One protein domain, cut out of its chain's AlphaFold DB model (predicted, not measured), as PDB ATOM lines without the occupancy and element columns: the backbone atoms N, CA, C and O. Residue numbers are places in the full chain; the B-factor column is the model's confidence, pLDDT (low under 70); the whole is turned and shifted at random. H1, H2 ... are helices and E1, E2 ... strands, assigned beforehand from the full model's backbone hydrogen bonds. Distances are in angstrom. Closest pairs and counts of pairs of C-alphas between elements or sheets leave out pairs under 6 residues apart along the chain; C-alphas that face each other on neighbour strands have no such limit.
ATOM      1  N   PRO A 446     -12.718 -20.517 -14.167       92.38
ATOM      2  CA  PRO A 446     -11.622 -20.258 -15.086       92.38
ATOM      3  C   PRO A 446     -11.356 -21.487 -15.962       92.38
ATOM      4  O   PRO A 446     -11.516 -22.630 -15.515       92.38
ATOM      5  N   GLU A 447     -10.904 -21.250 -17.193       93.75
ATOM      6  CA  GLU A 447     -10.608 -22.313 -18.154       93.75
ATOM      7  C   GLU A 447      -9.629 -23.343 -17.559       93.75
ATOM      8  O   GLU A 447      -8.605 -22.998 -16.959       93.75
ATOM      9  N   LYS A 448      -9.968 -24.628 -17.713       93.06
ATOM     10  CA  LYS A 448      -9.176 -25.800 -17.309       93.06
ATOM     11  C   LYS A 448      -8.772 -25.808 -15.836       93.06
ATOM     12  O   LYS A 448      -7.748 -26.383 -15.478       93.06
ATOM     13  N   ARG A 449      -9.560 -25.199 -14.949       89.88
ATOM     14  CA  ARG A 449      -9.278 -25.201 -13.499       89.88
ATOM     15  C   ARG A 449     -10.291 -26.002 -12.688       89.88
ATOM     16  O   ARG A 449      -9.906 -26.634 -11.707       89.88
ATOM     17  N   CYS A 450     -11.555 -26.013 -13.099       93.38
ATOM     18  CA  CYS A 450     -12.636 -26.640 -12.339       93.38
ATOM     19  C   CYS A 450     -12.941 -28.061 -12.851       93.38
ATOM     20  O   CYS A 450     -13.176 -28.219 -14.051       93.38
ATOM     21  N   PRO A 451     -12.919 -29.100 -11.990       90.56
ATOM     22  CA  PRO A 451     -13.309 -30.459 -12.366       90.56
ATOM     23  C   PRO A 451     -14.835 -30.617 -12.438       90.56
ATOM     24  O   PRO A 451     -15.570 -29.899 -11.762       90.56
ATOM     25  N   LEU A 452     -15.309 -31.611 -13.194       88.06
ATOM     26  CA  LEU A 452     -16.711 -32.043 -13.140       88.06
ATOM     27  C   LEU A 452     -16.978 -32.809 -11.839       88.06
ATOM     28  O   LEU A 452     -16.212 -33.708 -11.487       88.06
ATOM     29  N   ALA A 453     -18.072 -32.491 -11.152       87.50
ATOM     30  CA  ALA A 453     -18.442 -33.125  -9.891       87.50
ATOM     31  C   ALA A 453     -19.922 -33.522  -9.894       87.50
ATOM     32  O   ALA A 453     -20.774 -32.677 -10.147       87.50
ATOM     33  N   SER A 454     -20.223 -34.796  -9.634       82.00
ATOM     34  CA  SER A 454     -21.591 -35.301  -9.410       82.00
ATOM     35  C   SER A 454     -21.552 -36.765  -8.943       82.00
ATOM     36  O   SER A 454     -20.482 -37.357  -8.775       82.00
ATOM     37  N   SER A 455     -22.718 -37.374  -8.743       77.19
ATOM     38  CA  SER A 455     -22.865 -38.814  -8.543       77.19
ATOM     39  C   SER A 455     -22.814 -39.557  -9.881       77.19
ATOM     40  O   SER A 455     -23.553 -39.231 -10.808       77.19
ATOM     41  N   SER A 456     -21.969 -40.587  -9.986       74.19
ATOM     42  CA  SER A 456     -21.791 -41.370 -11.221       74.19
ATOM     43  C   SER A 456     -21.441 -40.496 -12.437       74.19
ATOM     44  O   SER A 456     -21.834 -40.796 -13.566       74.19
ATOM     45  N   ILE A 457     -20.684 -39.419 -12.194       81.50
ATOM     46  CA  ILE A 457     -20.382 -38.330 -13.141       81.50
ATOM     47  C   ILE A 457     -19.635 -38.797 -14.399       81.50
ATOM     48  O   ILE A 457     -19.594 -38.088 -15.400       81.50
ATOM     49  N   HIS A 458     -19.039 -39.991 -14.379       66.12
ATOM     50  CA  HIS A 458     -18.325 -40.548 -15.527       66.12
ATOM     51  C   HIS A 458     -19.196 -40.636 -16.789       66.12
ATOM     52  O   HIS A 458     -18.691 -40.389 -17.881       66.12
ATOM     53  N   TRP A 459     -20.497 -40.913 -16.656       62.75
ATOM     54  CA  TRP A 459     -21.409 -40.924 -17.804       62.75
ATOM     55  C   TRP A 459     -21.687 -39.522 -18.334       62.75
ATOM     56  O   TRP A 459     -21.570 -39.289 -19.534       62.75
ATOM     57  N   ASP A 460     -22.005 -38.580 -17.447       75.38
ATOM     58  CA  ASP A 460     -22.270 -37.187 -17.813       75.38
ATOM     59  C   ASP A 460     -21.036 -36.540 -18.460       75.38
ATOM     60  O   ASP A 460     -21.155 -35.796 -19.429       75.38
ATOM     61  N   ARG A 461     -19.832 -36.908 -18.004       78.88
ATOM     62  CA  ARG A 461     -18.563 -36.519 -18.629       78.88
ATOM     63  C   ARG A 461     -18.453 -37.006 -20.072       78.88
ATOM     64  O   ARG A 461     -18.045 -36.229 -20.930       78.88
ATOM     65  N   GLU A 462     -18.777 -38.267 -20.350       70.19
ATOM     66  CA  GLU A 462     -18.705 -38.797 -21.719       70.19
ATOM     67  C   GLU A 462     -19.780 -38.188 -22.623       70.19
ATOM     68  O   GLU A 462     -19.499 -37.874 -23.781       70.19
ATOM     69  N   VAL A 463     -20.981 -37.939 -22.090       70.81
ATOM     70  CA  VAL A 463     -22.031 -37.206 -22.810       70.81
ATOM     71  C   VAL A 463     -21.567 -35.786 -23.123       70.81
ATOM     72  O   VAL A 463     -21.652 -35.379 -24.277       70.81
ATOM     73  N   ALA A 464     -21.002 -35.057 -22.157       75.06
ATOM     74  CA  ALA A 464     -20.459 -33.720 -22.381       75.06
ATOM     75  C   ALA A 464     -19.318 -33.740 -23.410       75.06
ATOM     76  O   ALA A 464     -19.314 -32.932 -24.332       75.06
ATOM     77  N   ARG A 465     -18.397 -34.708 -23.335       79.69
ATOM     78  CA  ARG A 465     -17.293 -34.849 -24.299       79.69
ATOM     79  C   ARG A 465     -17.781 -35.047 -25.735       79.69
ATOM     80  O   ARG A 465     -17.155 -34.542 -26.662       79.69
ATOM     81  N   LEU A 466     -18.860 -35.806 -25.924       60.91
ATOM     82  CA  LEU A 466     -19.387 -36.150 -27.248       60.91
ATOM     83  C   LEU A 466     -20.415 -35.144 -27.773       60.91
ATOM     84  O   LEU A 466     -20.497 -34.921 -28.978       60.91
ATOM     85  N   ARG A 467     -21.245 -34.583 -26.892       67.81
ATOM     86  CA  ARG A 467     -22.404 -33.762 -27.265       67.81
ATOM     87  C   ARG A 467     -22.216 -32.281 -26.956       67.81
ATOM     88  O   ARG A 467     -22.855 -31.491 -27.633       67.81
ATOM     89  N   MET A 468     -21.357 -31.904 -26.010       84.25
ATOM     90  CA  MET A 468     -21.091 -30.508 -25.630       84.25
ATOM     91  C   MET A 468     -19.576 -30.236 -25.534       84.25
ATOM     92  O   MET A 468     -19.055 -29.924 -24.453       84.25
ATOM     93  N   PRO A 469     -18.823 -30.428 -26.634       87.00
ATOM     94  CA  PRO A 469     -17.362 -30.405 -26.615       87.00
ATOM     95  C   PRO A 469     -16.778 -29.071 -26.134       87.00
ATOM     96  O   PRO A 469     -15.726 -29.065 -25.497       87.00
ATOM     97  N   SER A 470     -17.447 -27.944 -26.381       89.50
ATOM     98  CA  SER A 470     -16.991 -26.613 -25.961       89.50
ATOM     99  C   SER A 470     -17.028 -26.473 -24.439       89.50
ATOM    100  O   SER A 470     -16.083 -25.969 -23.833       89.50
ATOM    101  N   VAL A 471     -18.087 -26.993 -23.813       89.56
ATOM    102  CA  VAL A 471     -18.220 -27.078 -22.351       89.56
ATOM    103  C   VAL A 471     -17.177 -28.030 -21.773       89.56
ATOM    104  O   VAL A 471     -16.474 -27.674 -20.826       89.56
ATOM    105  N   PHE A 472     -17.022 -29.218 -22.362       90.12
ATOM    106  CA  PHE A 472     -16.046 -30.207 -21.901       90.12
ATOM    107  C   PHE A 472     -14.605 -29.676 -21.952       90.12
ATOM    108  O   PHE A 472     -13.854 -29.859 -20.997       90.12
ATOM    109  N   ASN A 473     -14.234 -28.978 -23.028       92.38
ATOM    110  CA  ASN A 473     -12.886 -28.433 -23.220       92.38
ATOM    111  C   ASN A 473     -12.550 -27.272 -22.269       92.38
ATOM    112  O   ASN A 473     -11.372 -27.042 -21.981       92.38
ATOM    113  N   HIS A 474     -13.565 -26.547 -21.784       91.38
ATOM    114  CA  HIS A 474     -13.391 -25.470 -20.803       91.38
ATOM    115  C   HIS A 474     -13.136 -26.007 -19.389       91.38
ATOM    116  O   HIS A 474     -12.516 -25.332 -18.567       91.38
ATOM    117  N   LEU A 475     -13.590 -27.224 -19.087       91.38
ATOM    118  CA  LEU A 475     -13.455 -27.847 -17.771       91.38
ATOM    119  C   LEU A 475     -12.141 -28.632 -17.643       91.38
ATOM    120  O   LEU A 475     -11.494 -29.014 -18.617       91.38
ATOM    121  N   HIS A 476     -11.694 -28.853 -16.408       93.75
ATOM    122  CA  HIS A 476     -10.486 -29.632 -16.146       93.75
ATOM    123  C   HIS A 476     -10.745 -31.134 -16.347       93.75
ATOM    124  O   HIS A 476     -11.826 -31.636 -16.054       93.75
ATOM    125  N   TYR A 477      -9.724 -31.887 -16.771       86.19
ATOM    126  CA  TYR A 477      -9.857 -33.314 -17.106       86.19
ATOM    127  C   TYR A 477     -10.246 -34.220 -15.920       86.19
ATOM    128  O   TYR A 477     -10.695 -35.352 -16.129       86.19
ATOM    129  N   ARG A 478     -10.015 -33.752 -14.684       88.12
ATOM    130  CA  ARG A 478     -10.313 -34.488 -13.446       88.12
ATOM    131  C   ARG A 478     -11.811 -34.476 -13.148       88.12
ATOM    132  O   ARG A 478     -12.505 -33.516 -13.463       88.12
ATOM    133  N   VAL A 479     -12.263 -35.518 -12.458       88.31
ATOM    134  CA  VAL A 479     -13.635 -35.638 -11.958       88.31
ATOM    135  C   VAL A 479     -13.664 -35.902 -10.462       88.31
ATOM    136  O   VAL A 479     -12.762 -36.541  -9.921       88.31
ATOM    137  N   ILE A 480     -14.723 -35.431  -9.815       87.75
ATOM    138  CA  ILE A 480     -15.074 -35.758  -8.436       87.75
ATOM    139  C   ILE A 480     -16.366 -36.580  -8.491       87.75
ATOM    140  O   ILE A 480     -17.455 -36.034  -8.641       87.75
ATOM    141  N   ASP A 481     -16.240 -37.907  -8.417       86.31
ATOM    142  CA  ASP A 481     -17.392 -38.815  -8.428       86.31
ATOM    143  C   ASP A 481     -17.819 -39.154  -6.995       86.31
ATOM    144  O   ASP A 481     -17.168 -39.939  -6.299       86.31
ATOM    145  N   VAL A 482     -18.936 -38.577  -6.552       81.50
ATOM    146  CA  VAL A 482     -19.454 -38.768  -5.185       81.50
ATOM    147  C   VAL A 482     -19.870 -40.227  -4.942       81.50
ATOM    148  O   VAL A 482     -19.783 -40.723  -3.816       81.50
ATOM    149  N   SER A 483     -20.222 -40.972  -5.998       78.12
ATOM    150  CA  SER A 483     -20.556 -42.398  -5.890       78.12
ATOM    151  C   SER A 483     -19.343 -43.254  -5.505       78.12
ATOM    152  O   SER A 483     -19.496 -44.259  -4.804       78.12
ATOM    153  N   CYS A 484     -18.130 -42.826  -5.882       77.44
ATOM    154  CA  CYS A 484     -16.883 -43.472  -5.478       77.44
ATOM    155  C   CYS A 484     -16.719 -43.407  -3.954       77.44
ATOM    156  O   CYS A 484     -16.544 -44.439  -3.302       77.44
ATOM    157  N   PHE A 485     -16.907 -42.218  -3.374       81.50
ATOM    158  CA  PHE A 485     -16.859 -42.020  -1.924       81.50
ATOM    159  C   PHE A 485     -17.959 -42.800  -1.205       81.50
ATOM    160  O   PHE A 485     -17.670 -43.470  -0.216       81.50
ATOM    161  N   HIS A 486     -19.186 -42.817  -1.734       72.69
ATOM    162  CA  HIS A 486     -20.273 -43.617  -1.160       72.69
ATOM    163  C   HIS A 486     -19.907 -45.110  -1.098       72.69
ATOM    164  O   HIS A 486     -20.117 -45.777  -0.085       72.69
ATOM    165  N   LYS A 487     -19.284 -45.645  -2.157       75.38
ATOM    166  CA  LYS A 487     -18.842 -47.046  -2.219       75.38
ATOM    167  C   LYS A 487     -17.644 -47.360  -1.325       75.38
ATOM    168  O   LYS A 487     -17.545 -48.506  -0.876       75.38
ATOM    169  N   MET A 488     -16.761 -46.392  -1.084       79.56
ATOM    170  CA  MET A 488     -15.663 -46.508  -0.120       79.56
ATOM    171  C   MET A 488     -16.201 -46.504   1.311       79.56
ATOM    172  O   MET A 488     -15.910 -47.425   2.068       79.56
ATOM    173  N   VAL A 489     -17.061 -45.540   1.652       78.19
ATOM    174  CA  VAL A 489     -17.699 -45.443   2.975       78.19
ATOM    175  C   VAL A 489     -18.499 -46.706   3.280       78.19
ATOM    176  O   VAL A 489     -18.329 -47.270   4.353       78.19
ATOM    177  N   GLN A 490     -19.277 -47.222   2.321       69.75
ATOM    178  CA  GLN A 490     -20.031 -48.470   2.484       69.75
ATOM    179  C   GLN A 490     -19.144 -49.673   2.856       69.75
ATOM    180  O   GLN A 490     -19.606 -50.589   3.527       69.75
ATOM    181  N   ARG A 491     -17.889 -49.708   2.393       75.50
ATOM    182  CA  ARG A 491     -16.971 -50.836   2.621       75.50
ATOM    183  C   ARG A 491     -16.056 -50.643   3.822       75.50
ATOM    184  O   ARG A 491     -15.608 -51.631   4.390       75.50
ATOM    185  N   TRP A 492     -15.715 -49.400   4.149       81.00
ATOM    186  CA  TRP A 492     -14.698 -49.076   5.150       81.00
ATOM    187  C   TRP A 492     -15.286 -48.547   6.462       81.00
ATOM    188  O   TRP A 492     -14.602 -48.575   7.482       81.00
ATOM    189  N   SER A 493     -16.542 -48.088   6.470       73.62
ATOM    190  CA  SER A 493     -17.244 -47.711   7.699       73.62
ATOM    191  C   SER A 493     -17.819 -48.948   8.386       73.62
ATOM    192  O   SER A 493     -18.557 -49.718   7.779       73.62
ATOM    193  N   THR A 494     -17.541 -49.105   9.679       62.66
ATOM    194  CA  THR A 494     -18.157 -50.115  10.557       62.66
ATOM    195  C   THR A 494     -19.519 -49.684  11.111       62.66
ATOM    196  O   THR A 494     -20.145 -50.438  11.851       62.66
ATOM    197  N   SER A 495     -19.994 -48.476  10.778       63.00
ATOM    198  CA  SER A 495     -21.277 -47.945  11.251       63.00
ATOM    199  C   SER A 495     -22.336 -47.927  10.141       63.00
ATOM    200  O   SER A 495     -22.145 -47.304   9.097       63.00
ATOM    201  N   GLU A 496     -23.480 -48.575  10.392       55.75
ATOM    202  CA  GLU A 496     -24.627 -48.706   9.469       55.75
ATOM    203  C   GLU A 496     -25.442 -47.408   9.266       55.75
ATOM    204  O   GLU A 496     -26.428 -47.393   8.533       55.75
ATOM    205  N   LYS A 497     -25.068 -46.293   9.906       56.06
ATOM    206  CA  LYS A 497     -25.945 -45.113  10.062       56.06
ATOM    207  C   LYS A 497     -25.957 -44.104   8.901       56.06
ATOM    208  O   LYS A 497     -26.621 -43.083   9.024       56.06
TER     209      LYS A 497
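This is residues 446 to 497 of the 510 residues of the protein "Hypothetical protein" of Rotaria socialis (UniProt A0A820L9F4). What is the main shape? Paired strands E1 and E2 form a small body with H1 and H2; H3 runs on from E2, and residues 487 to 497 stick out. E1, H1, H2, E2 make a strand-helix-strand unit, parallel neighbour strands with helices between, its crossover right-handed. What is printed? 52 residues, E1, H1, H2, E2, H3 in order, class mixed, loose with radius of gyration of the C-alphas 14.0 A, span 43 by 21 by 13 A.

How do the strands pair? E1, residues 451 to 454, and E2, 476 to 481, are parallel at 23 degrees; N 480 and O 452 are 2.8 A apart, within hydrogen-bond range. And the helices? H1, 457 to 467, touches H2, 469 to 474, opposite ways at a steep tilt of 60 degrees; their closest C-alphas, Arg 465 and Phe 472, are 5.4 A apart. H3, 482 to 492, touches no helix. In these helices every O i to N i+4 pair is within hydrogen-bond range.

Where does E1 begin? C-alpha 451 is at (-13.309, -30.459, -12.366). Where does H3 end? After 15.4 A, at C-alpha 492, (-14.698, -49.076, 5.150). How long are the others? First to last C-alpha, E1 is 10.0 A, H1 15.0 A, H2 8.6 A, E2 13.8 A.

How large is it? The farthest C-alphas, Ser 470 and Thr 494, are 43.4 A apart. Cuts, long links, low confidence? The printed part has no cut, and its links are tight; pLDDT is under 70 at 458 to 459, 466 to 467, 490 and 494 to 497.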